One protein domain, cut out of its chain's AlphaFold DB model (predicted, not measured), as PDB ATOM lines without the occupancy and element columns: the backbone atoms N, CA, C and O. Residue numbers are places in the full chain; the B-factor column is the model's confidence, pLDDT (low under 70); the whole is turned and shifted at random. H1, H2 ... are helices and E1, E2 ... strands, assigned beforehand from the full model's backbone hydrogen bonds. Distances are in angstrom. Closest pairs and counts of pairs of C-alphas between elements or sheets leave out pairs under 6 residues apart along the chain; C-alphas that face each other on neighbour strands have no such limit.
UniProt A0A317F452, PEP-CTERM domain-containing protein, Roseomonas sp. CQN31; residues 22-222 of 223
ATOM      1  N   GLN A  22     143.229 140.248 133.319       56.66
ATOM      2  CA  GLN A  22     143.659 141.435 132.607       56.66
ATOM      3  C   GLN A  22     144.216 142.352 133.683       56.66
ATOM      4  O   GLN A  22     143.515 142.681 134.641       56.66
ATOM      5  N   ALA A  23     145.493 142.694 133.554       67.81
ATOM      6  CA  ALA A  23     146.015 143.820 134.291       67.81
ATOM      7  C   ALA A  23     145.177 145.041 133.890       67.81
ATOM      8  O   ALA A  23     145.034 145.324 132.699       67.81
ATOM      9  N   ASP A  24     144.559 145.685 134.872       86.69
ATOM     10  CA  ASP A  24     143.756 146.880 134.639       86.69
ATOM     11  C   ASP A  24     144.645 148.116 134.773       86.69
ATOM     12  O   ASP A  24     145.683 148.070 135.440       86.69
ATOM     13  N   VAL A  25     144.265 149.214 134.126       90.75
ATOM     14  CA  VAL A  25     144.990 150.483 134.215       90.75
ATOM     15  C   VAL A  25     144.100 151.531 134.863       90.75
ATOM     16  O   VAL A  25     143.074 151.918 134.310       90.75
ATOM     17  N   VAL A  26     144.532 152.037 136.015       92.00
ATOM     18  CA  VAL A  26     143.833 153.090 136.766       92.00
ATOM     19  C   VAL A  26     144.655 154.369 136.729       92.00
ATOM     20  O   VAL A  26     145.861 154.318 136.954       92.00
ATOM     21  N   THR A  27     144.033 155.527 136.483       93.31
ATOM     22  CA  THR A  27     144.740 156.809 136.590       93.31
ATOM     23  C   THR A  27     144.455 157.463 137.943       93.31
ATOM     24  O   THR A  27     143.319 157.620 138.372       93.31
ATOM     25  N   LEU A  28     145.509 157.879 138.638       93.56
ATOM     26  CA  LEU A  28     145.418 158.633 139.882       93.56
ATOM     27  C   LEU A  28     146.000 160.028 139.688       93.56
ATOM     28  O   LEU A  28     147.064 160.201 139.091       93.56
ATOM     29  N   GLY A  29     145.303 161.033 140.206       95.19
ATOM     30  CA  GLY A  29     145.807 162.395 140.315       95.19
ATOM     31  C   GLY A  29     145.976 162.776 141.777       95.19
ATOM     32  O   GLY A  29     145.094 162.499 142.582       95.19
ATOM     33  N   PHE A  30     147.072 163.446 142.113       95.38
ATOM     34  CA  PHE A  30     147.284 164.038 143.431       95.38
ATOM     35  C   PHE A  30     147.748 165.480 143.282       95.38
ATOM     36  O   PHE A  30     148.589 165.785 142.430       95.38
ATOM     37  N   SER A  31     147.211 166.370 144.111       95.69
ATOM     38  CA  SER A  31     147.667 167.754 144.170       95.69
ATOM     39  C   SER A  31     147.530 168.348 145.566       95.69
ATOM     40  O   SER A  31     146.622 168.004 146.323       95.69
ATOM     41  N   GLY A  32     148.446 169.251 145.903       94.75
ATOM     42  CA  GLY A  32     148.466 169.946 147.189       94.75
ATOM     43  C   GLY A  32     149.888 170.303 147.603       94.75
ATOM     44  O   GLY A  32     150.834 169.677 147.135       94.75
ATOM     45  N   ALA A  33     150.044 171.344 148.424       93.00
ATOM     46  CA  ALA A  33     151.338 171.789 148.960       93.00
ATOM     47  C   ALA A  33     152.484 171.862 147.929       93.00
ATOM     48  O   ALA A  33     153.589 171.405 148.192       93.00
ATOM     49  N   GLY A  34     152.213 172.404 146.733       95.00
ATOM     50  CA  GLY A  34     153.208 172.538 145.657       95.00
ATOM     51  C   GLY A  34     153.570 171.235 144.934       95.00
ATOM     52  O   GLY A  34     154.385 171.263 144.010       95.00
ATOM     53  N   VAL A  35     152.952 170.115 145.307       97.25
ATOM     54  CA  VAL A  35     153.119 168.807 144.675       97.25
ATOM     55  C   VAL A  35     151.979 168.540 143.699       97.25
ATOM     56  O   VAL A  35     150.808 168.791 143.990       97.25
ATOM     57  N   HIS A  36     152.333 167.998 142.535       97.00
ATOM     58  CA  HIS A  36     151.402 167.512 141.525       97.00
ATOM     59  C   HIS A  36     151.891 166.171 140.981       97.00
ATOM     60  O   HIS A  36     153.004 166.079 140.466       97.00
ATOM     61  N   ALA A  37     151.049 165.144 141.047       96.94
ATOM     62  CA  ALA A  37     151.332 163.840 140.463       96.94
ATOM     63  C   ALA A  37     150.151 163.378 139.608       96.94
ATOM     64  O   ALA A  37     148.995 163.495 140.016       96.94
ATOM     65  N   ARG A  38     150.442 162.837 138.426       96.88
ATOM     66  CA  ARG A  38     149.465 162.123 137.601       96.88
ATOM     67  C   ARG A  38     150.068 160.793 137.196       96.88
ATOM     68  O   ARG A  38     151.064 160.777 136.479       96.88
ATOM     69  N   LEU A  39     149.465 159.717 137.675       97.06
ATOM     70  CA  LEU A  39     150.014 158.368 137.651       97.06
ATOM     71  C   LEU A  39     149.037 157.440 136.940       97.06
ATOM     72  O   LEU A  39     147.834 157.566 137.137       97.06
ATOM     73  N   GLN A  40     149.540 156.515 136.139       96.81
ATOM     74  CA  GLN A  40     148.786 155.395 135.594       96.81
ATOM     75  C   GLN A  40     149.336 154.125 136.223       96.81
ATOM     76  O   GLN A  40     150.516 153.823 136.065       96.81
ATOM     77  N   LEU A  41     148.490 153.426 136.968       96.25
ATOM     78  CA  LEU A  41     148.835 152.216 137.695       96.25
ATOM     79  C   LEU A  41     148.373 151.012 136.893       96.25
ATOM     80  O   LEU A  41     147.184 150.903 136.603       96.25
ATOM     81  N   THR A  42     149.278 150.090 136.599       96.50
ATOM     82  CA  THR A  42     148.908 148.757 136.129       96.50
ATOM     83  C   THR A  42     148.697 147.866 137.343       96.50
ATOM     84  O   THR A  42     149.635 147.629 138.110       96.50
ATOM     85  N   ILE A  43     147.470 147.388 137.526       94.44
ATOM     86  CA  ILE A  43     147.051 146.651 138.715       94.44
ATOM     87  C   ILE A  43     146.629 145.220 138.396       94.44
ATOM     88  O   ILE A  43     146.055 144.935 137.347       94.44
ATOM     89  N   VAL A  44     146.860 144.320 139.346       92.12
ATOM     90  CA  VAL A  44     146.396 142.926 139.304       92.12
ATOM     91  C   VAL A  44     145.754 142.550 140.639       92.12
ATOM     92  O   VAL A  44     146.122 143.125 141.669       92.12
ATOM     93  N   PRO A  45     144.810 141.589 140.674       89.88
ATOM     94  CA  PRO A  45     144.251 141.106 141.933       89.88
ATOM     95  C   PRO A  45     145.355 140.709 142.917       89.88
ATOM     96  O   PRO A  45     146.253 139.936 142.560       89.88
ATOM     97  N   SER A  46     145.305 141.230 144.147       84.75
ATOM     98  CA  SER A  46     146.295 140.838 145.147       84.75
ATOM     99  C   SER A  46     146.034 139.395 145.584       84.75
ATOM    100  O   SER A  46     144.917 139.022 145.938       84.75
ATOM    101  N   SER A  47     147.065 138.559 145.512       69.94
ATOM    102  CA  SER A  47     147.026 137.158 145.943       69.94
ATOM    103  C   SER A  47     148.254 136.679 146.734       69.94
ATOM    104  O   SER A  47     148.474 135.462 146.793       69.94
ATOM    105  N   PRO A  48     149.086 137.539 147.363       65.88
ATOM    106  CA  PRO A  48     150.232 137.024 148.080       65.88
ATOM    107  C   PRO A  48     149.736 136.281 149.330       65.88
ATOM    108  O   PRO A  48     149.086 136.834 150.215       65.88
ATOM    109  N   THR A  49     150.024 134.983 149.352       58.88
ATOM    110  CA  THR A  49     149.683 134.040 150.417       58.88
ATOM    111  C   THR A  49     150.953 133.323 150.859       58.88
ATOM    112  O   THR A  49     151.855 133.076 150.057       58.88
ATOM    113  N   GLY A  50     151.052 133.014 152.150       55.19
ATOM    114  CA  GLY A  50     152.141 132.213 152.714       55.19
ATOM    115  C   GLY A  50     152.576 132.694 154.098       55.19
ATOM    116  O   GLY A  50     152.162 133.757 154.549       55.19
ATOM    117  N   PRO A  51     153.419 131.949 154.814       50.38
ATOM    118  CA  PRO A  51     154.073 132.473 156.007       50.38
ATOM    119  C   PRO A  51     155.123 133.527 155.611       50.38
ATOM    120  O   PRO A  51     155.790 133.380 154.586       50.38
ATOM    121  N   LEU A  52     155.263 134.593 156.400       56.50
ATOM    122  CA  LEU A  52     156.472 135.424 156.434       56.50
ATOM    123  C   LEU A  52     157.112 135.271 157.811       56.50
ATOM    124  O   LEU A  52     156.423 135.069 158.811       56.50
ATOM    125  N   VAL A  53     158.437 135.356 157.865       53.22
ATOM    126  CA  VAL A  53     159.165 135.378 159.134       53.22
ATOM    127  C   VAL A  53     158.876 136.720 159.818       53.22
ATOM    128  O   VAL A  53     159.143 137.771 159.249       53.22
ATOM    129  N   ASN A  54     158.339 136.692 161.042       54.28
ATOM    130  CA  ASN A  54     158.112 137.871 161.897       54.28
ATOM    131  C   ASN A  54     157.132 138.944 161.373       54.28
ATOM    132  O   ASN A  54     157.155 140.060 161.888       54.28
ATOM    133  N   GLN A  55     156.241 138.618 160.430       60.25
ATOM    134  CA  GLN A  55     155.018 139.396 160.216       60.25
ATOM    135  C   GLN A  55     153.796 138.579 160.646       60.25
ATOM    136  O   GLN A  55     153.658 137.424 160.235       60.25
ATOM    137  N   PRO A  56     152.904 139.148 161.474       61.00
ATOM    138  CA  PRO A  56     151.718 138.442 161.949       61.00
ATOM    139  C   PRO A  56     150.719 138.137 160.823       61.00
ATOM    140  O   PRO A  56     149.982 137.157 160.921       61.00
ATOM    141  N   ASN A  57     150.714 138.934 159.748       71.12
ATOM    142  CA  ASN A  57     149.763 138.787 158.653       71.12
ATOM    143  C   ASN A  57     150.346 138.028 157.465       71.12
ATOM    144  O   ASN A  57     151.397 138.347 156.917       71.12
ATOM    145  N   THR A  58     149.603 137.015 157.030       72.50
ATOM    146  CA  THR A  58     149.983 136.127 155.926       72.50
ATOM    147  C   THR A  58     149.316 136.491 154.603       72.50
ATOM    148  O   THR A  58     149.508 135.772 153.622       72.50
ATOM    149  N   VAL A  59     148.507 137.554 154.578       82.12
ATOM    150  CA  VAL A  59     147.691 137.980 153.434       82.12
ATOM    151  C   VAL A  59     147.601 139.501 153.359       82.12
ATOM    152  O   VAL A  59     147.653 140.181 154.383       82.12
ATOM    153  N   ASP A  60     147.430 140.023 152.149       88.12
ATOM    154  CA  ASP A  60     146.996 141.406 151.953       88.12
ATOM    155  C   ASP A  60     145.486 141.545 152.207       88.12
ATOM    156  O   ASP A  60     144.747 140.561 152.076       88.12
ATOM    157  N   PRO A  61     144.992 142.749 152.547       89.25
ATOM    158  CA  PRO A  61     143.571 142.940 152.792       89.25
ATOM    159  C   PRO A  61     142.703 142.599 151.575       89.25
ATOM    160  O   PRO A  61     143.058 142.877 150.426       89.25
ATOM    161  N   VAL A  62     141.528 142.021 151.830       87.38
ATOM    162  CA  VAL A  62     140.564 141.648 150.785       87.38
ATOM    163  C   VAL A  62     140.114 142.884 150.005       87.38
ATOM    164  O   VAL A  62     139.815 143.922 150.589       87.38
ATOM    165  N   GLY A  63     140.040 142.761 148.678       86.88
ATOM    166  CA  GLY A  63     139.666 143.869 147.793       86.88
ATOM    167  C   GLY A  63     140.822 144.807 147.436       86.88
ATOM    168  O   GLY A  63     140.595 145.777 146.717       86.88
ATOM    169  N   SER A  64     142.040 144.510 147.901       92.06
ATOM    170  CA  SER A  64     143.258 145.166 147.428       92.06
ATOM    171  C   SER A  64     143.721 144.613 146.078       92.06
ATOM    172  O   SER A  64     143.533 143.438 145.740       92.06
ATOM    173  N   PHE A  65     144.378 145.479 145.318       94.00
ATOM    174  CA  PHE A  65     145.066 145.140 144.084       94.00
ATOM    175  C   PHE A  65     146.546 145.467 144.235       94.00
ATOM    176  O   PHE A  65     146.913 146.497 144.789       94.00
ATOM    177  N   THR A  66     147.403 144.592 143.723       94.06
ATOM    178  CA  THR A  66     148.834 144.864 143.622       94.06
ATOM    179  C   THR A  66     149.081 145.800 142.445       94.06
ATOM    180  O   THR A  66     148.647 145.501 141.334       94.06
ATOM    181  N   VAL A  67     149.847 146.867 142.667       95.88
ATOM    182  CA  VAL A  67     150.414 147.677 141.583       95.88
ATOM    183  C   VAL A  67     151.673 146.985 141.057       95.88
ATOM    184  O   VAL A  67     152.656 146.829 141.779       95.88
ATOM    185  N   THR A  68     151.629 146.530 139.805       94.81
ATOM    186  CA  THR A  68     152.747 145.833 139.137       94.81
ATOM    187  C   THR A  68     153.603 146.743 138.272       94.81
ATOM    188  O   THR A  68     154.764 146.426 138.040       94.81
ATOM    189  N   ASP A  69     153.033 147.841 137.784       96.75
ATOM    190  CA  ASP A  69     153.752 148.835 136.994       96.75
ATOM    191  C   ASP A  69     153.117 150.215 137.189       96.75
ATOM    192  O   ASP A  69     151.963 150.332 137.620       96.75
ATOM    193  N   ILE A  70     153.888 151.257 136.902       98.06
ATOM    194  CA  ILE A  70     153.472 152.642 137.050       98.06
ATOM    195  C   ILE A  70     154.168 153.528 136.024       98.06
ATOM    196  O   ILE A  70     155.385 153.506 135.866       98.06
ATOM    197  N   THR A  71     153.381 154.380 135.377       98.31
ATOM    198  CA  THR A  71     153.882 155.466 134.532       98.31
ATOM    199  C   THR A  71     153.238 156.780 134.948       98.31
ATOM    200  O   THR A  71     152.273 156.799 135.715       98.31
ATOM    201  N   GLY A  72     153.762 157.906 134.476       97.69
ATOM    202  CA  GLY A  72     153.179 159.203 134.784       97.69
ATOM    203  C   GLY A  72     154.200 160.312 134.924       97.69
ATOM    204  O   GLY A  72     155.328 160.213 134.443       97.69
ATOM    205  N   ARG A  73     153.776 161.391 135.584       98.00
ATOM    206  CA  ARG A  73     154.612 162.559 135.861       98.00
ATOM    207  C   ARG A  73     154.447 163.044 137.287       98.00
ATOM    208  O   ARG A  73     153.341 163.032 137.832       98.00
ATOM    209  N   TYR A  74     155.547 163.540 137.834       98.19
ATOM    210  CA  TYR A  74     155.632 164.122 139.164       98.19
ATOM    211  C   TYR A  74     156.235 165.526 139.100       98.19
ATOM    212  O   TYR A  74     157.147 165.803 138.324       98.19
ATOM    213  N   SER A  75     155.710 166.438 139.910       98.00
ATOM    214  CA  SER A  75     156.266 167.774 140.115       98.00
ATOM    215  C   SER A  75     156.205 168.141 141.591       98.00
ATOM    216  O   SER A  75     155.213 167.853 142.258       98.00
ATOM    217  N   ASN A  76     157.240 168.819 142.073       97.44
ATOM    218  CA  ASN A  76     157.308 169.413 143.398       97.44
ATOM    219  C   ASN A  76     157.956 170.800 143.293       97.44
ATOM    220  O   ASN A  76     159.160 170.929 143.058       97.44
ATOM    221  N   ALA A  77     157.135 171.835 143.452       96.50
ATOM    222  CA  ALA A  77     157.546 173.235 143.414       96.50
ATOM    223  C   ALA A  77     157.984 173.785 144.783       96.50
ATOM    224  O   ALA A  77     158.414 174.932 144.865       96.50
ATOM    225  N   SER A  78     157.875 172.990 145.851       92.12
ATOM    226  CA  SER A  78     158.180 173.403 147.226       92.12
ATOM    227  C   SER A  78     159.644 173.216 147.624       92.12
ATOM    228  O   SER A  78     160.036 173.618 148.719       92.12
ATOM    229  N   LEU A  79     160.457 172.629 146.748       92.75
ATOM    230  CA  LEU A  79     161.888 172.429 146.956       92.75
ATOM    231  C   LEU A  79     162.693 173.697 146.628       92.75
ATOM    232  O   LEU A  79     162.296 174.457 145.742       92.75
ATOM    233  N   PRO A  80     163.889 173.882 147.226       91.44
ATOM    234  CA  PRO A  80     164.817 174.940 146.817       91.44
ATOM    235  C   PRO A  80     165.187 174.876 145.327       91.44
ATOM    236  O   PRO A  80     165.376 175.906 144.688       91.44
ATOM    237  N   THR A  81     165.283 173.662 144.773       93.38
ATOM    238  CA  THR A  81     165.369 173.413 143.328       93.38
ATOM    239  C   THR A  81     164.130 172.624 142.904       93.38
ATOM    240  O   THR A  81     164.058 171.430 143.199       93.38
ATOM    241  N   PRO A  82     163.141 173.267 142.260       95.62
ATOM    242  CA  PRO A  82     161.896 172.612 141.878       95.62
ATOM    243  C   PRO A  82     162.099 171.423 140.938       95.62
ATOM    244  O   PRO A  82     162.858 171.503 139.972       95.62
ATOM    245  N   ILE A  83     161.342 170.353 141.170       97.25
ATOM    246  CA  ILE A  83     161.186 169.253 140.213       97.25
ATOM    247  C   ILE A  83     159.936 169.546 139.391       97.25
ATOM    248  O   ILE A  83     158.843 169.639 139.944       97.25
ATOM    249  N   ILE A  84     160.076 169.692 138.074       96.50
ATOM    250  CA  ILE A  84     158.965 170.050 137.187       96.50
ATOM    251  C   ILE A  84     158.789 168.963 136.131       96.50
ATOM    252  O   ILE A  84     159.606 168.825 135.227       96.50
ATOM    253  N   GLY A  85     157.694 168.212 136.240       96.50
ATOM    254  CA  GLY A  85     157.266 167.229 135.250       96.50
ATOM    255  C   GLY A  85     158.230 166.064 135.030       96.50
ATOM    256  O   GLY A  85     158.290 165.581 133.902       96.50
ATOM    257  N   ALA A  86     158.951 165.630 136.069       98.06
ATOM    258  CA  ALA A  86     159.816 164.452 136.017       98.06
ATOM    259  C   ALA A  86     159.001 163.209 135.648       98.06
ATOM    260  O   ALA A  86     157.888 163.025 136.162       98.06
ATOM    261  N   GLU A  87     159.535 162.374 134.756       98.50
ATOM    262  CA  GLU A  87     158.855 161.150 134.351       98.50
ATOM    263  C   GLU A  87     158.996 160.091 135.438       98.50
ATOM    264  O   GLU A  87     160.014 160.002 136.124       98.50
ATOM    265  N   VAL A  88     157.936 159.307 135.620       98.62
ATOM    266  CA  VAL A  88     157.984 158.110 136.454       98.62
ATOM    267  C   VAL A  88     158.731 157.031 135.689       98.62
ATOM    268  O   VAL A  88     158.344 156.680 134.577       98.62
ATOM    269  N   THR A  89     159.791 156.507 136.294       98.25
ATOM    270  CA  THR A  89     160.704 155.544 135.668       98.25
ATOM    271  C   THR A  89     160.409 154.099 136.061       98.25
ATOM    272  O   THR A  89     160.890 153.180 135.402       98.25
ATOM    273  N   GLY A  90     159.590 153.883 137.093       97.62
ATOM    274  CA  GLY A  90     159.063 152.564 137.432       97.62
ATOM    275  C   GLY A  90     158.646 152.430 138.891       97.62
ATOM    276  O   GLY A  90     158.915 153.303 139.723       97.62
ATOM    277  N   ILE A  91     157.990 151.313 139.200       97.50
ATOM    278  CA  ILE A  91     157.566 150.966 140.558       97.50
ATOM    279  C   ILE A  91     158.771 150.500 141.382       97.50
ATOM    280  O   ILE A  91     159.620 149.760 140.883       97.50
ATOM    281  N   VAL A  92     158.850 150.893 142.656       96.56
ATOM    282  CA  VAL A  92     159.842 150.304 143.564       96.56
ATOM    283  C   VAL A  92     159.387 148.881 143.905       96.56
ATOM    284  O   VAL A  92     158.290 148.718 144.443       96.56
ATOM    285  N   PRO A  93     160.190 147.835 143.634       92.25
ATOM    286  CA  PRO A  93     159.797 146.467 143.946       92.25
ATOM    287  C   PRO A  93     159.561 146.272 145.443       92.25
ATOM    288  O   PRO A  93     160.300 146.792 146.278       92.25
ATOM    289  N   ARG A  94     158.549 145.482 145.795       86.94
ATOM    290  CA  ARG A  94     158.317 145.070 147.184       86.94
ATOM    291  C   ARG A  94     159.387 144.087 147.626       86.94
ATOM    292  O   ARG A  94     159.786 143.213 146.856       86.94
ATOM    293  N   THR A  95     159.821 144.214 148.869       77.00
ATOM    294  CA  THR A  95     160.840 143.351 149.462       77.00
ATOM    295  C   THR A  95     160.225 142.605 150.637       77.00
ATOM    296  O   THR A  95     159.932 143.176 151.678       77.00
ATOM    297  N   PHE A  96     159.998 141.304 150.444       67.25
ATOM    298  CA  PHE A  96     159.345 140.443 151.436       67.25
ATOM    299  C   PHE A  96     160.331 139.823 152.442       67.25
ATOM    300  O   PHE A  96     159.894 139.189 153.400       67.25
ATOM    301  N   ASP A  97     161.646 139.959 152.214       57.62
ATOM    302  CA  ASP A  97     162.684 139.353 153.054       57.62
ATOM    303  C   ASP A  97     164.073 140.015 152.859       57.62
ATOM    304  O   ASP A  97     164.536 140.119 151.718       57.62
ATOM    305  N   PRO A  98     164.784 140.425 153.926       54.62
ATOM    306  CA  PRO A  98     164.269 140.947 155.183       54.62
ATOM    307  C   PRO A  98     164.380 142.480 155.174       54.62
ATOM    308  O   PRO A  98     165.475 143.031 155.033       54.62
ATOM    309  N   PRO A  99     163.286 143.205 155.430       50.03
ATOM    310  CA  PRO A  99     163.442 144.296 156.382       50.03
ATOM    311  C   PRO A  99     162.285 144.343 157.374       50.03
ATOM    312  O   PRO A  99     161.114 144.327 157.012       50.03
ATOM    313  N   ARG A 100     162.690 144.389 158.650       56.97
ATOM    314  CA  ARG A 100     161.902 144.643 159.860       56.97
ATOM    315  C   ARG A 100     160.625 145.419 159.540       56.97
ATOM    316  O   ARG A 100     160.737 146.572 159.150       56.97
ATOM    317  N   ASP A 101     159.456 144.867 159.858       52.75
ATOM    318  CA  ASP A 101     158.472 145.740 160.486       52.75
ATOM    319  C   ASP A 101     159.146 146.236 161.780       52.75
ATOM    320  O   ASP A 101     159.454 145.412 162.654       52.75
ATOM    321  N   PRO A 102     159.495 147.529 161.917       53.31
ATOM    322  CA  PRO A 102     160.020 148.039 163.177       53.31
ATOM    323  C   PRO A 102     158.985 147.910 164.310       53.31
ATOM    324  O   PRO A 102     159.334 148.093 165.476       53.31
ATOM    325  N   PHE A 103     157.742 147.536 163.988       59.59
ATOM    326  CA  PHE A 103     156.625 147.348 164.896       59.59
ATOM    327  C   PHE A 103     156.120 145.894 164.869       59.59
ATOM    328  O   PHE A 103     155.027 145.633 164.382       59.59
ATOM    329  N   PRO A 104     156.821 144.923 165.490       62.41
ATOM    330  CA  PRO A 104     156.392 143.513 165.538       62.41
ATOM    331  C   PRO A 104     155.004 143.295 166.175       62.41
ATOM    332  O   PRO A 104     154.440 142.205 166.112       62.41
ATOM    333  N   THR A 105     154.447 144.326 166.809       70.38
ATOM    334  CA  THR A 105     153.098 144.357 167.371       70.38
ATOM    335  C   THR A 105     152.025 144.784 166.371       70.38
ATOM    336  O   THR A 105     150.865 144.886 166.761       70.38
ATOM    337  N   ASN A 106     152.370 145.101 165.122       75.69
ATOM    338  CA  ASN A 106     151.427 145.570 164.120       75.69
ATOM    339  C   ASN A 106     150.760 144.403 163.384       75.69
ATOM    340  O   ASN A 106     151.172 143.951 162.321       75.69
ATOM    341  N   THR A 107     149.675 143.918 163.973       78.81
ATOM    342  CA  THR A 107     148.878 142.793 163.473       78.81
ATOM    343  C   THR A 107     147.945 143.151 162.323       78.81
ATOM    344  O   THR A 107     147.145 142.317 161.920       78.81
ATOM    345  N   MET A 108     147.989 144.379 161.808       85.69
ATOM    346  CA  MET A 108     147.123 144.836 160.712       85.69
ATOM    347  C   MET A 108     147.896 145.134 159.427       85.69
ATOM    348  O   MET A 108     147.271 145.350 158.391       85.69
ATOM    349  N   ALA A 109     149.230 145.086 159.479       86.62
ATOM    350  CA  ALA A 109     150.071 145.386 158.333       86.62
ATOM    351  C   ALA A 109     149.797 144.409 157.171       86.62
ATOM    352  O   ALA A 109     149.671 143.205 157.414       86.62
ATOM    353  N   PRO A 110     149.691 144.883 155.920       87.81
ATOM    354  CA  PRO A 110     149.601 144.030 154.752       87.81
ATOM    355  C   PRO A 110     150.846 143.162 154.641       87.81
ATOM    356  O   PRO A 110     151.953 143.597 154.957       87.81
ATOM    357  N   ARG A 111     150.677 141.950 154.116       84.81
ATOM    358  CA  ARG A 111     151.800 141.059 153.802       84.81
ATOM    359  C   ARG A 111     152.817 141.735 152.873       84.81
ATOM    360  O   ARG A 111     154.006 141.435 152.921       84.81
ATOM    361  N   SER A 112     152.334 142.600 151.990       87.38
ATOM    362  CA  SER A 112     153.127 143.356 151.025       87.38
ATOM    363  C   SER A 112     153.969 144.491 151.624       87.38
ATOM    364  O   SER A 112     154.740 145.104 150.882       87.38
ATOM    365  N   LEU A 113     153.882 144.743 152.937       88.31
ATOM    366  CA  LEU A 113     154.657 145.777 153.621       88.31
ATOM    367  C   LEU A 113     156.166 145.610 153.387       88.31
ATOM    368  O   LEU A 113     156.752 144.558 153.632       88.31
ATOM    369  N   SER A 114     156.784 146.696 152.945       88.12
ATOM    370  CA  SER A 114     158.193 146.851 152.598       88.12
ATOM    371  C   SER A 114     158.717 148.189 153.133       88.12
ATOM    372  O   SER A 114     157.940 149.071 153.501       88.12
ATOM    373  N   PHE A 115     160.042 148.367 153.155       89.19
ATOM    374  CA  PHE A 115     160.683 149.593 153.643       89.19
ATOM    375  C   PHE A 115     161.746 150.097 152.672       89.19
ATOM    376  O   PHE A 115     162.562 149.330 152.164       89.19
ATOM    377  N   LEU A 116     161.741 151.406 152.432       91.44
ATOM    378  CA  LEU A 116     162.810 152.104 151.726       91.44
ATOM    379  C   LEU A 116     164.033 152.266 152.646       91.44
ATOM    380  O   LEU A 116     163.879 152.274 153.869       91.44
ATOM    381  N   PRO A 117     165.245 152.479 152.097       90.81
ATOM    382  CA  PRO A 117     166.437 152.767 152.902       90.81
ATOM    383  C   PRO A 117     166.291 153.977 153.839       90.81
ATOM    384  O   PRO A 117     166.949 154.024 154.873       90.81
ATOM    385  N   SER A 118     165.414 154.928 153.504       91.44
ATOM    386  CA  SER A 118     165.071 156.081 154.348       91.44
ATOM    387  C   SER A 118     164.226 155.731 155.582       91.44
ATOM    388  O   SER A 118     163.999 156.583 156.435       91.44
ATOM    389  N   GLY A 119     163.721 154.498 155.677       89.56
ATOM    390  CA  GLY A 119     162.801 154.052 156.724       89.56
ATOM    391  C   GLY A 119     161.320 154.279 156.407       89.56
ATOM    392  O   GLY A 119     160.468 153.826 157.168       89.56
ATOM    393  N   ASN A 120     160.984 154.928 155.286       91.94
ATOM    394  CA  ASN A 120     159.599 155.036 154.829       91.94
ATOM    395  C   ASN A 120     159.068 153.652 154.425       91.94
ATOM    396  O   ASN A 120     159.654 152.975 153.579       91.94
ATOM    397  N   SER A 121     157.946 153.255 155.011       91.81
ATOM    398  CA  SER A 121     157.194 152.057 154.638       91.81
ATOM    399  C   SER A 121     156.437 152.247 153.326       91.81
ATOM    400  O   SER A 121     156.068 153.373 153.018       91.81
ATOM    401  N   TYR A 122     156.168 151.162 152.604       94.38
ATOM    402  CA  TYR A 122     155.279 151.099 151.436       94.38
ATOM    403  C   TYR A 122     154.773 149.668 151.243       94.38
ATOM    404  O   TYR A 122     155.397 148.728 151.728       94.38
ATOM    405  N   ASP A 123     153.673 149.475 150.522       93.12
ATOM    406  CA  ASP A 123     153.143 148.139 150.211       93.12
ATOM    407  C   ASP A 123     152.690 147.976 148.750       93.12
ATOM    408  O   ASP A 123     152.406 146.863 148.298       93.12
ATOM    409  N   ASN A 124     152.656 149.079 147.994       96.12
ATOM    410  CA  ASN A 124     152.186 149.154 146.614       96.12
ATOM    411  C   ASN A 124     150.811 148.494 146.403       96.12
ATOM    412  O   ASN A 124     150.594 147.802 145.396       96.12
ATOM    413  N   LEU A 125     149.892 148.690 147.351       95.25
ATOM    414  CA  LEU A 125     148.507 148.248 147.244       95.25
ATOM    415  C   LEU A 125     147.573 149.395 146.850       95.25
ATOM    416  O   LEU A 125     147.673 150.529 147.313       95.25
ATOM    417  N   TYR A 126     146.633 149.065 145.970       96.00
ATOM    418  CA  TYR A 126     145.565 149.943 145.513       96.00
ATOM    419  C   TYR A 126     144.206 149.424 145.995       96.00
ATOM    420  O   TYR A 126     143.901 148.234 145.877       96.00
ATOM    421  N   TYR A 127     143.376 150.333 146.505       94.75
ATOM    422  CA  TYR A 127     142.082 150.037 147.115       94.75
ATOM    423  C   TYR A 127     140.968 150.832 146.421       94.75
ATOM    424  O   TYR A 127     140.634 151.937 146.856       94.75
ATOM    425  N   PRO A 128     140.330 150.297 145.364       92.00
ATOM    426  CA  PRO A 128     139.323 151.043 144.602       92.00
ATOM    427  C   PRO A 128     138.099 151.451 145.434       92.00
ATOM    428  O   PRO A 128     137.427 152.422 145.104       92.00
ATOM    429  N   ASN A 129     137.822 150.722 146.520       90.12
ATOM    430  CA  ASN A 129     136.692 150.969 147.417       90.12
ATOM    431  C   ASN A 129     137.112 151.593 148.760       90.12
ATOM    432  O   ASN A 129     136.321 151.597 149.701       90.12
ATOM    433  N   GLY A 130     138.344 152.103 148.850       92.38
ATOM    434  CA  GLY A 130     138.925 152.620 150.084       92.38
ATOM    435  C   GLY A 130     139.704 151.556 150.860       92.38
ATOM    436  O   GLY A 130     139.281 150.405 150.984       92.38
ATOM    437  N   SER A 131     140.865 151.947 151.370       94.12
ATOM    438  CA  SER A 131     141.727 151.116 152.197       94.12
ATOM    439  C   SER A 131     141.051 150.820 153.532       94.12
ATOM    440  O   SER A 131     140.354 151.686 154.071       94.12
ATOM    441  N   PRO A 132     141.229 149.612 154.090       93.56
ATOM    442  CA  PRO A 132     140.870 149.353 155.473       93.56
ATOM    443  C   PRO A 132     141.886 150.014 156.411       93.56
ATOM    444  O   PRO A 132     142.892 150.576 155.981       93.56
ATOM    445  N   GLN A 133     141.651 149.919 157.717       92.69
ATOM    446  CA  GLN A 133     142.719 150.163 158.679       92.69
ATOM    447  C   GLN A 133     143.817 149.109 158.471       92.69
ATOM    448  O   GLN A 133     143.537 147.911 158.523       92.69
ATOM    449  N   THR A 134     145.054 149.550 158.245       89.31
ATOM    450  CA  THR A 134     146.202 148.663 157.997       89.31
ATOM    451  C   THR A 134     147.316 148.808 159.035       89.31
ATOM    452  O   THR A 134     148.329 148.117 158.958       89.31
ATOM    453  N   ALA A 135     147.134 149.651 160.057       88.44
ATOM    454  CA  ALA A 135     148.068 149.779 161.172       88.44
ATOM    455  C   ALA A 135     147.345 149.858 162.524       88.44
ATOM    456  O   ALA A 135     146.358 150.578 162.684       88.44
ATOM    457  N   ASN A 136     147.876 149.160 163.530       86.25
ATOM    458  CA  ASN A 136     147.298 149.142 164.882       86.25
ATOM    459  C   ASN A 136     147.285 150.523 165.561       86.25
ATOM    460  O   ASN A 136     146.396 150.820 166.354       86.25
ATOM    461  N   ASN A 137     148.277 151.363 165.269       85.94
ATOM    462  CA  ASN A 137     148.454 152.695 165.851       85.94
ATOM    463  C   ASN A 137     147.909 153.830 164.966       85.94
ATOM    464  O   ASN A 137     148.066 154.994 165.330       85.94
ATOM    465  N   TRP A 138     147.285 153.508 163.829       89.81
ATOM    466  CA  TRP A 138     146.693 154.486 162.919       89.81
ATOM    467  C   TRP A 138     145.259 154.066 162.572       89.81
ATOM    468  O   TRP A 138     145.075 153.187 161.731       89.81
ATOM    469  N   PRO A 139     144.227 154.635 163.225       90.88
ATOM    470  CA  PRO A 139     142.846 154.171 163.067       90.88
ATOM    471  C   PRO A 139     142.178 154.664 161.775       90.88
ATOM    472  O   PRO A 139     141.094 154.201 161.419       90.88
ATOM    473  N   PHE A 140     142.790 155.624 161.085       93.06
ATOM    474  CA  PHE A 140     142.194 156.283 159.931       93.06
ATOM    475  C   PHE A 140     142.440 155.498 158.645       93.06
ATOM    476  O   PHE A 140     143.492 154.895 158.450       93.06
ATOM    477  N   SER A 141     141.438 155.496 157.767       93.62
ATOM    478  CA  SER A 141     141.421 154.687 156.546       93.62
ATOM    479  C   SER A 141     140.472 155.274 155.489       93.62
ATOM    480  O   SER A 141     139.946 156.378 155.675       93.62
ATOM    481  N   GLY A 142     140.270 154.562 154.376       92.44
ATOM    482  CA  GLY A 142     139.304 154.906 153.326       92.44
ATOM    483  C   GLY A 142     139.902 155.525 152.062       92.44
ATOM    484  O   GLY A 142     139.158 155.875 151.148       92.44
ATOM    485  N   GLY A 143     141.227 155.658 151.981       93.44
ATOM    486  CA  GLY A 143     141.913 156.168 150.794       93.44
ATOM    487  C   GLY A 143     142.079 155.141 149.689       93.44
ATOM    488  O   GLY A 143     141.997 153.946 149.929       93.44
ATOM    489  N   VAL A 144     142.376 155.586 148.468       95.06
ATOM    490  CA  VAL A 144     142.714 154.648 147.378       95.06
ATOM    491  C   VAL A 144     144.080 153.981 147.566       95.06
ATOM    492  O   VAL A 144     144.388 152.992 146.907       95.06
ATOM    493  N   LEU A 145     144.874 154.528 148.484       96.62
ATOM    494  CA  LEU A 145     146.089 153.963 149.056       96.62
ATOM    495  C   LEU A 145     145.859 153.793 150.563       96.62
ATOM    496  O   LEU A 145     144.910 154.359 151.120       96.62
ATOM    497  N   ASP A 146     146.722 153.048 151.235       95.00
ATOM    498  CA  ASP A 146     146.736 152.972 152.693       95.00
ATOM    499  C   ASP A 146     147.843 153.860 153.298       95.00
ATOM    500  O   ASP A 146     148.406 154.709 152.600       95.00
ATOM    501  N   ILE A 147     148.111 153.707 154.599       94.50
ATOM    502  CA  ILE A 147     149.097 154.517 155.331       94.50
ATOM    503  C   ILE A 147     150.555 154.168 154.994       94.50
ATOM    504  O   ILE A 147     151.447 154.966 155.281       94.50
ATOM    505  N   TYR A 148     150.821 153.014 154.378       93.94
ATOM    506  CA  TYR A 148     152.166 152.654 153.929       93.94
ATOM    507  C   TYR A 148     152.417 153.211 152.535       93.94
ATOM    508  O   TYR A 148     153.443 153.846 152.302       93.94
ATOM    509  N   GLY A 149     151.452 153.047 151.634       95.75
ATOM    510  CA  GLY A 149     151.438 153.752 150.366       95.75
ATOM    511  C   GLY A 149     152.209 153.089 149.224       95.75
ATOM    512  O   GLY A 149     152.513 151.895 149.209       95.75
ATOM    513  N   LEU A 150     152.471 153.911 148.215       97.81
ATOM    514  CA  LEU A 150     152.926 153.563 146.880       97.81
ATOM    515  C   LEU A 150     154.281 154.214 146.607       97.81
ATOM    516  O   LEU A 150     154.366 155.438 146.457       97.81
ATOM    517  N   ALA A 151     155.318 153.388 146.479       98.19
ATOM    518  CA  ALA A 151     156.675 153.839 146.206       98.19
ATOM    519  C   ALA A 151     157.052 153.641 144.732       98.19
ATOM    520  O   ALA A 151     156.979 152.537 144.190       98.19
ATOM    521  N   PHE A 152     157.511 154.707 144.081       98.56
ATOM    522  CA  PHE A 152     157.948 154.692 142.686       98.56
ATOM    523  C   PHE A 152     159.151 155.603 142.472       98.56
ATOM    524  O   PHE A 152     159.421 156.515 143.251       98.56
ATOM    525  N   THR A 153     159.888 155.341 141.405       98.56
ATOM    526  CA  THR A 153     161.060 156.120 141.005       98.56
ATOM    527  C   THR A 153     160.698 157.137 139.934       98.56
ATOM    528  O   THR A 153     159.781 156.918 139.139       98.56
ATOM    529  N   ILE A 154     161.404 158.265 139.935       98.62
ATOM    530  CA  ILE A 154     161.281 159.319 138.926       98.62
ATOM    531  C   ILE A 154     162.659 159.695 138.368       98.62
ATOM    532  O   ILE A 154     163.696 159.375 138.962       98.62
ATOM    533  N   ASP A 155     162.675 160.406 137.241       96.62
ATOM    534  CA  ASP A 155     163.901 160.972 136.674       96.62
ATOM    535  C   ASP A 155     164.706 161.769 137.711       96.62
ATOM    536  O   ASP A 155     164.160 162.448 138.583       96.62
ATOM    537  N   GLY A 156     166.033 161.702 137.603       92.38
ATOM    538  CA  GLY A 156     166.949 162.319 138.569       92.38
ATOM    539  C   GLY A 156     167.331 161.413 139.743       92.38
ATOM    540  O   GLY A 156     168.105 161.835 140.598       92.38
ATOM    541  N   GLY A 157     166.856 160.161 139.758       94.12
ATOM    542  CA  GLY A 157     167.255 159.158 140.752       94.12
ATOM    543  C   GLY A 157     166.563 159.327 142.104       94.12
ATOM    544  O   GLY A 157     167.099 158.895 143.125       94.12
ATOM    545  N   TYR A 158     165.392 159.964 142.110       97.94
ATOM    546  CA  TYR A 158     164.571 160.125 143.303       97.94
ATOM    547  C   TYR A 158     163.537 159.006 143.411       97.94
ATOM    548  O   TYR A 158     163.039 158.488 142.408       97.94
ATOM    549  N   THR A 159     163.161 158.703 144.646       98.44
ATOM    550  CA  THR A 159     162.018 157.863 144.984       98.44
ATOM    551  C   THR A 159     160.929 158.744 145.578       98.44
ATOM    552  O   THR A 159     161.193 159.577 146.440       98.44
ATOM    553  N   VAL A 160     159.694 158.552 145.138       98.44
ATOM    554  CA  VAL A 160     158.510 159.180 145.714       98.44
ATOM    555  C   VAL A 160     157.707 158.103 146.422       98.44
ATOM    556  O   VAL A 160     157.459 157.047 145.845       98.44
ATOM    557  N   ASN A 161     157.285 158.374 147.655       98.31
ATOM    558  CA  ASN A 161     156.277 157.575 148.342       98.31
ATOM    559  C   ASN A 161     155.008 158.410 148.526       98.31
ATOM    560  O   ASN A 161     155.081 159.485 149.120       98.31
ATOM    561  N   LEU A 162     153.874 157.934 148.014       98.00
ATOM    562  CA  LEU A 162     152.548 158.536 148.195       98.00
ATOM    563  C   LEU A 162     151.685 157.631 149.067       98.00
ATOM    564  O   LEU A 162     151.569 156.452 148.770       98.00
ATOM    565  N   TRP A 163     151.011 158.172 150.074       97.81
ATOM    566  CA  TRP A 163     150.150 157.382 150.965       97.81
ATOM    567  C   TRP A 163     148.861 158.122 151.301       97.81
ATOM    568  O   TRP A 163     148.760 159.338 151.123       97.81
ATOM    569  N   SER A 164     147.867 157.396 151.807       96.19
ATOM    570  CA  SER A 164     146.672 157.996 152.394       96.19
ATOM    571  C   SER A 164     146.797 158.090 153.906       96.19
ATOM    572  O   SER A 164     147.152 157.122 154.567       96.19
ATOM    573  N   ASN A 165     146.419 159.232 154.473       94.00
ATOM    574  CA  ASN A 165     146.273 159.375 155.923       94.00
ATOM    575  C   ASN A 165     144.887 158.920 156.403       94.00
ATOM    576  O   ASN A 165     144.628 158.916 157.601       94.00
ATOM    577  N   GLY A 166     143.999 158.532 155.481       92.38
ATOM    578  CA  GLY A 166     142.605 158.235 155.773       92.38
ATOM    579  C   GLY A 166     141.786 159.481 156.119       92.38
ATOM    580  O   GLY A 166     142.201 160.621 155.891       92.38
ATOM    581  N   VAL A 167     140.583 159.249 156.637       90.19
ATOM    582  CA  VAL A 167     139.709 160.302 157.173       90.19
ATOM    583  C   VAL A 167     140.007 160.483 158.663       90.19
ATOM    584  O   VAL A 167     139.521 159.710 159.485       90.19
ATOM    585  N   ASP A 168     140.809 161.497 158.995       76.38
ATOM    586  CA  ASP A 168     141.291 161.769 160.363       76.38
ATOM    587  C   ASP A 168     140.160 162.260 161.297       76.38
ATOM    588  O   ASP A 168     140.040 161.845 162.444       76.38
ATOM    589  N   THR A 169     139.210 163.066 160.803       65.06
ATOM    590  CA  THR A 169     138.032 163.464 161.599       65.06
ATOM    591  C   THR A 169     136.798 163.781 160.740       65.06
ATOM    592  O   THR A 169     136.948 164.217 159.597       65.06
ATOM    593  N   PRO A 170     135.564 163.668 161.285       57.16
ATOM    594  CA  PRO A 170     134.334 164.080 160.592       57.16
ATOM    595  C   PRO A 170     134.241 165.586 160.289       57.16
ATOM    596  O   PRO A 170     133.448 165.987 159.445       57.16
ATOM    597  N   ALA A 171     135.009 166.415 161.006       56.25
ATOM    598  CA  ALA A 171     135.016 167.876 160.886       56.25
ATOM    599  C   ALA A 171     136.280 168.433 160.196       56.25
ATOM    600  O   ALA A 171     136.375 169.640 159.982       56.25
ATOM    601  N   GLY A 172     137.257 167.574 159.894       61.25
ATOM    602  CA  GLY A 172     138.501 167.933 159.219       61.25
ATOM    603  C   GLY A 172     138.346 168.021 157.697       61.25
ATOM    604  O   GLY A 172     137.233 167.929 157.178       61.25
ATOM    605  N   PRO A 173     139.455 168.151 156.948       65.06
ATOM    606  CA  PRO A 173     139.441 168.253 155.483       65.06
ATOM    607  C   PRO A 173     138.921 166.992 154.759       65.06
ATOM    608  O   PRO A 173     138.894 166.957 153.530       65.06
ATOM    609  N   GLY A 174     138.490 165.964 155.495       83.94
ATOM    610  CA  GLY A 174     138.098 164.670 154.959       83.94
ATOM    611  C   GLY A 174     139.314 163.791 154.685       83.94
ATOM    612  O   GLY A 174     140.262 163.757 155.467       83.94
ATOM    613  N   LEU A 175     139.260 163.048 153.584       90.62
ATOM    614  CA  LEU A 175     140.321 162.147 153.153       90.62
ATOM    615  C   LEU A 175     141.544 162.936 152.672       90.62
ATOM    616  O   LEU A 175     141.436 163.719 151.728       90.62
ATOM    617  N   THR A 176     142.708 162.684 153.269       93.69
ATOM    618  CA  THR A 176     143.962 163.348 152.882       93.69
ATOM    619  C   THR A 176     145.053 162.355 152.508       93.69
ATOM    620  O   THR A 176     145.015 161.171 152.861       93.69
ATOM    621  N   TYR A 177     146.048 162.854 151.784       96.12
ATOM    622  CA  TYR A 177     147.201 162.100 151.318       96.12
ATOM    623  C   TYR A 177     148.489 162.806 151.721       96.12
ATOM    624  O   TYR A 177     148.526 164.025 151.912       96.12
ATOM    625  N   GLY A 178     149.540 162.018 151.902       96.50
ATOM    626  CA  GLY A 178     150.885 162.510 152.137       96.50
ATOM    627  C   GLY A 178     151.833 162.080 151.031       96.50
ATOM    628  O   GLY A 178     151.514 161.221 150.203       96.50
ATOM    629  N   VAL A 179     152.988 162.731 151.004       97.94
ATOM    630  CA  VAL A 179     154.053 162.429 150.053       97.94
ATOM    631  C   VAL A 179     155.418 162.630 150.688       97.94
ATOM    632  O   VAL A 179     155.626 163.574 151.449       97.94
ATOM    633  N   ALA A 180     156.358 161.763 150.336       98.12
ATOM    634  CA  ALA A 180     157.766 161.909 150.656       98.12
ATOM    635  C   ALA A 180     158.576 161.843 149.364       98.12
ATOM    636  O   ALA A 180     158.378 160.932 148.558       98.12
ATOM    637  N   LEU A 181     159.486 162.797 149.182       98.06
ATOM    638  CA  LEU A 181     160.509 162.756 148.144       98.06
ATOM    639  C   LEU A 181     161.826 162.329 148.782       98.06
ATOM    640  O   LEU A 181     162.277 162.935 149.752       98.06
ATOM    641  N   ILE A 182     162.432 161.284 148.240       98.19
ATOM    642  CA  ILE A 182     163.538 160.561 148.857       98.19
ATOM    643  C   ILE A 182     164.678 160.436 147.849       98.19
ATOM    644  O   ILE A 182     164.449 160.190 146.664       98.19
ATOM    645  N   GLN A 183     165.913 160.562 148.322       96.12
ATOM    646  CA  GLN A 183     167.115 160.267 147.551       96.12
ATOM    647  C   GLN A 183     168.019 159.344 148.368       96.12
ATOM    648  O   GLN A 183     168.641 159.752 149.346       96.12
ATOM    649  N   GLY A 184     168.073 158.065 147.993       93.50
ATOM    650  CA  GLY A 184     168.772 157.055 148.788       93.50
ATOM    651  C   GLY A 184     168.132 156.881 150.170       93.50
ATOM    652  O   GLY A 184     167.013 156.383 150.269       93.50
ATOM    653  N   ALA A 185     168.856 157.261 151.225       94.56
ATOM    654  CA  ALA A 185     168.371 157.222 152.608       94.56
ATOM    655  C   ALA A 185     167.830 158.578 153.102       94.56
ATOM    656  O   ALA A 185     167.224 158.634 154.171       94.56
ATOM    657  N   ASP A 186     168.017 159.653 152.335       96.75
ATOM    658  CA  ASP A 186     167.641 161.001 152.750       96.75
ATOM    659  C   ASP A 186     166.217 161.338 152.308       96.75
ATOM    660  O   ASP A 186     165.852 161.173 151.141       96.75
ATOM    661  N   VAL A 187     165.412 161.853 153.238       97.12
ATOM    662  CA  VAL A 187     164.095 162.429 152.943       97.12
ATOM    663  C   VAL A 187     164.286 163.912 152.639       97.12
ATOM    664  O   VAL A 187     164.618 164.697 153.526       97.12
ATOM    665  N   LEU A 188     164.097 164.291 151.377       96.44
ATOM    666  CA  LEU A 188     164.305 165.657 150.891       96.44
ATOM    667  C   LEU A 188     163.095 166.561 151.131       96.44
ATOM    668  O   LEU A 188     163.247 167.764 151.324       96.44
ATOM    669  N   ASP A 189     161.895 165.986 151.100       97.00
ATOM    670  CA  ASP A 189     160.648 166.671 151.434       97.00
ATOM    671  C   ASP A 189     159.633 165.662 151.969       97.00
ATOM    672  O   ASP A 189     159.599 164.511 151.527       97.00
ATOM    673  N   TYR A 190     158.811 166.097 152.919       96.81
ATOM    674  CA  TYR A 190     157.793 165.277 153.567       96.81
ATOM    675  C   TYR A 190     156.566 166.140 153.853       96.81
ATOM    676  O   TYR A 190     156.643 167.093 154.630       96.81
ATOM    677  N   LYS A 191     155.438 165.809 153.223       95.38
ATOM    678  CA  LYS A 191     154.150 166.484 153.415       95.38
ATOM    679  C   LYS A 191     153.156 165.512 154.016       95.38
ATOM    680  O   LYS A 191     152.921 164.440 153.455       95.38
ATOM    681  N   PHE A 192     152.545 165.898 155.128       92.88
ATOM    682  CA  PHE A 192     151.629 165.041 155.867       92.88
ATOM    683  C   PHE A 192     150.210 165.601 155.827       92.88
ATOM    684  O   PHE A 192     149.938 166.644 156.410       92.88
ATOM    685  N   GLY A 193     149.296 164.905 155.148       89.25
ATOM    686  CA  GLY A 193     147.885 165.303 155.090       89.25
ATOM    687  C   GLY A 193     147.601 166.539 154.234       89.25
ATOM    688  O   GLY A 193     146.539 167.140 154.360       89.25
ATOM    689  N   GLU A 194     148.533 166.925 153.366       90.25
ATOM    690  CA  GLU A 194     148.452 168.169 152.590       90.25
ATOM    691  C   GLU A 194     148.041 167.959 151.127       90.25
ATOM    692  O   GLU A 194     147.848 168.931 150.393       90.25
ATOM    693  N   LEU A 195     147.924 166.704 150.680       92.75
ATOM    694  CA  LEU A 195     147.509 166.362 149.322       92.75
ATOM    695  C   LEU A 195     146.058 165.878 149.309       92.75
ATOM    696  O   LEU A 195     145.600 165.174 150.212       92.75
ATOM    697  N   ALA A 196     145.358 166.195 148.224       91.38
ATOM    698  CA  ALA A 196     144.075 165.608 147.875       91.38
ATOM    699  C   ALA A 196     144.237 164.693 146.655       91.38
ATOM    700  O   ALA A 196     144.996 164.998 145.730       91.38
ATOM    701  N   ALA A 197     143.489 163.587 146.633       87.00
ATOM    702  CA  ALA A 197     143.281 162.845 145.398       87.00
ATOM    703  C   ALA A 197     142.357 163.665 144.491       87.00
ATOM    704  O   ALA A 197     141.301 164.133 144.917       87.00
ATOM    705  N   VAL A 198     142.762 163.844 143.243       79.19
ATOM    706  CA  VAL A 198     141.994 164.551 142.223       79.19
ATOM    707  C   VAL A 198     141.133 163.511 141.513       79.19
ATOM    708  O   VAL A 198     141.698 162.646 140.839       79.19
ATOM    709  N   PRO A 199     139.791 163.563 141.643       65.50
ATOM    710  CA  PRO A 199     138.920 162.654 140.915       65.50
ATOM    711  C   PRO A 199     139.189 162.776 139.420       65.50
ATOM    712  O   PRO A 199     139.248 163.889 138.881       65.50
ATOM    713  N   GLU A 200     139.335 161.645 138.734       63.75
ATOM    714  CA  GLU A 200     139.322 161.677 137.281       63.75
ATOM    715  C   GLU A 200     137.989 162.273 136.805       63.75
ATOM    716  O   GLU A 200     136.929 161.925 137.340       63.75
ATOM    717  N   PRO A 201     137.988 163.146 135.782       55.91
ATOM    718  CA  PRO A 201     136.753 163.474 135.099       55.91
ATOM    719  C   PRO A 201     136.150 162.156 134.618       55.91
ATOM    720  O   PRO A 201     136.830 161.398 133.924       55.91
ATOM    721  N   ALA A 202     134.894 161.882 134.980       60.31
ATOM    722  CA  ALA A 202     134.159 160.694 134.556       60.31
ATOM    723  C   ALA A 202     133.890 160.768 133.044       60.31
ATOM    724  O   ALA A 202     132.769 160.982 132.589       60.31
ATOM    725  N   THR A 203     134.950 160.659 132.249       60.81
ATOM    726  CA  THR A 203     134.990 161.055 130.842       60.81
ATOM    727  C   THR A 203     134.077 160.156 130.026       60.81
ATOM    728  O   THR A 203     133.404 160.641 129.130       60.81
ATOM    729  N   PHE A 204     133.936 158.882 130.403       61.59
ATOM    730  CA  PHE A 204     132.955 157.969 129.807       61.59
ATOM    731  C   PHE A 204     131.509 158.298 130.178       61.59
ATOM    732  O   PHE A 204     130.614 158.143 129.352       61.59
ATOM    733  N   LEU A 205     131.273 158.797 131.389       67.00
ATOM    734  CA  LEU A 205     129.956 159.243 131.841       67.00
ATOM    735  C   LEU A 205     129.555 160.537 131.119       67.00
ATOM    736  O   LEU A 205     128.440 160.650 130.618       67.00
ATOM    737  N   LEU A 206     130.499 161.472 130.972       73.12
ATOM    738  CA  LEU A 206     130.345 162.700 130.190       73.12
ATOM    739  C   LEU A 206     130.202 162.415 128.690       73.12
ATOM    740  O   LEU A 206     129.371 163.029 128.027       73.12
ATOM    741  N   PHE A 207     130.952 161.452 128.156       73.75
ATOM    742  CA  PHE A 207     130.824 160.992 126.776       73.75
ATOM    743  C   PHE A 207     129.462 160.331 126.538       73.75
ATOM    744  O   PHE A 207     128.772 160.672 125.579       73.75
ATOM    745  N   GLY A 208     129.024 159.455 127.447       77.00
ATOM    746  CA  GLY A 208     127.699 158.836 127.411       77.00
ATOM    747  C   GLY A 208     126.575 159.870 127.480       77.00
ATOM    748  O   GLY A 208     125.659 159.845 126.658       77.00
ATOM    749  N   ALA A 209     126.675 160.841 128.390       79.56
ATOM    750  CA  ALA A 209     125.735 161.956 128.478       79.56
ATOM    751  C   ALA A 209     125.742 162.823 127.205       79.56
ATOM    752  O   ALA A 209     124.680 163.216 126.722       79.56
ATOM    753  N   GLY A 210     126.916 163.070 126.616       82.00
ATOM    754  CA  GLY A 210     127.067 163.789 125.350       82.00
ATOM    755  C   GLY A 210     126.401 163.073 124.172       82.00
ATOM    756  O   GLY A 210     125.681 163.703 123.396       82.00
ATOM    757  N   LEU A 211     126.561 161.750 124.068       86.00
ATOM    758  CA  LEU A 211     125.884 160.933 123.054       86.00
ATOM    759  C   LEU A 211     124.359 160.954 123.221       86.00
ATOM    760  O   LEU A 211     123.636 161.100 122.231       86.00
ATOM    761  N   LEU A 212     123.860 160.868 124.458       85.44
ATOM    762  CA  LEU A 212     122.428 160.990 124.753       85.44
ATOM    763  C   LEU A 212     121.892 162.387 124.399       85.44
ATOM    764  O   LEU A 212     120.823 162.505 123.795       85.44
ATOM    765  N   GLY A 213     122.653 163.442 124.701       83.56
ATOM    766  CA  GLY A 213     122.328 164.816 124.317       83.56
ATOM    767  C   GLY A 213     122.234 165.001 122.799       83.56
ATOM    768  O   GLY A 213     121.253 165.555 122.302       83.56
ATOM    769  N   LEU A 214     123.199 164.468 122.041       84.00
ATOM    770  CA  LEU A 214     123.198 164.505 120.572       84.00
ATOM    771  C   LEU A 214     122.013 163.738 119.967       84.00
ATOM    772  O   LEU A 214     121.387 164.217 119.016       84.00
ATOM    773  N   ALA A 215     121.665 162.578 120.531       82.50
ATOM    774  CA  ALA A 215     120.491 161.816 120.111       82.50
ATOM    775  C   ALA A 215     119.183 162.598 120.344       82.50
ATOM    776  O   ALA A 215     118.308 162.601 119.475       82.50
ATOM    777  N   GLY A 216     119.077 163.315 121.469       82.06
ATOM    778  CA  GLY A 216     117.927 164.163 121.799       82.06
ATOM    779  C   GLY A 216     117.781 165.410 120.914       82.06
ATOM    780  O   GLY A 216     116.666 165.802 120.576       82.06
ATOM    781  N   VAL A 217     118.885 166.029 120.488       80.75
ATOM    782  CA  VAL A 217     118.845 167.163 119.544       80.75
ATOM    783  C   VAL A 217     118.448 166.693 118.144       80.75
ATOM    784  O   VAL A 217     117.607 167.311 117.489       80.75
ATOM    785  N   ARG A 218     118.995 165.559 117.694       74.62
ATOM    786  CA  ARG A 218     118.707 165.002 116.367       74.62
ATOM    787  C   ARG A 218     117.265 164.510 116.224       74.62
ATOM    788  O   ARG A 218     116.717 164.579 115.126       74.62
ATOM    789  N   SER A 219     116.643 164.022 117.298       71.19
ATOM    790  CA  SER A 219     115.228 163.628 117.279       71.19
ATOM    791  C   SER A 219     114.288 164.834 117.208       71.19
ATOM    792  O   SER A 219     113.261 164.756 116.543       71.19
ATOM    793  N   ARG A 220     114.670 165.975 117.798       67.62
ATOM    794  CA  ARG A 220     113.899 167.230 117.736       67.62
ATOM    795  C   ARG A 220     113.953 167.933 116.382       67.62
ATOM    796  O   ARG A 220     113.013 168.631 116.050       67.62
ATOM    797  N   GLN A 221     115.014 167.743 115.599       64.94
ATOM    798  CA  GLN A 221     115.139 168.313 114.246       64.94
ATOM    799  C   GLN A 221     114.390 167.516 113.162       64.94
ATOM    800  O   GLN A 221     114.389 167.910 111.999       64.94
ATOM    801  N   ARG A 222     113.817 166.360 113.514       55.06
ATOM    802  CA  ARG A 222     113.052 165.490 112.603       55.06
ATOM    803  C   ARG A 222     111.534 165.595 112.795       55.06
ATOM    804  O   ARG A 222     110.804 164.830 112.166       55.06
TER     805      ARG A 222
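This is residues 22 to 222 of the 223 residues of the protein "PEP-CTERM domain-containing protein" of Roseomonas sp. CQN31 (UniProt A0A317F452). Look for a closed barrel of eight strands, with one long helix, H1, sticking out from it as a free arm on a thin stalk. The two long links, residues 46 to 64 and 92 to 149, gather at one end of the barrel, where residues 125 to 126 pair with residues 65 to 66 of E3. The printed part has 201 residues, with strands E1 to E8 and then H1 along the chain; the class is mostly strand, though under half of the residues are in named elements. The barrel is antiparallel throughout, and the whole is compact, with a radius of gyration of the C-alphas of 18.9 A, yet elongated, spanning 72 by 42 by 38 A.

Start at E1, residues 24 to 32, and E2, residues 35 to 45, a hairpin at 156 degrees with N 28 and O 39 2.8 A apart, within hydrogen-bond range. The meander, each strand the antiparallel neighbour of the one before, goes on through E3, residues 65 to 76, E4, residues 83 to 91, E5, residues 150 to 154, E6, residues 158 to 167, and E7, residues 175 to 183, to E8, residues 186 to 198. At the closure, N 198 of E8 and O 29 of E1 are 2.8 A apart, within hydrogen-bond range. H1, residues 203 to 220, is not on the barrel; every O i to N i+4 pair in it is within hydrogen-bond range.

Find C-alpha 24 at (143.756, 146.880, 134.639), where E1 begins its 26.7 A. E2 measures 29.2 A, E6 28.5 A and E8 27.9 A; E8 bends by 74 degrees at residue 193. H1 runs 25.6 A to C-alpha 220 at (113.899, 167.230, 117.736).

Residues 201 to 222 stand free; the body without them spans 43 by 38 by 35 A. The printed part has no cut. The model's confidence is under 70 in 36 residues, among them 47 to 56 and 96 to 104.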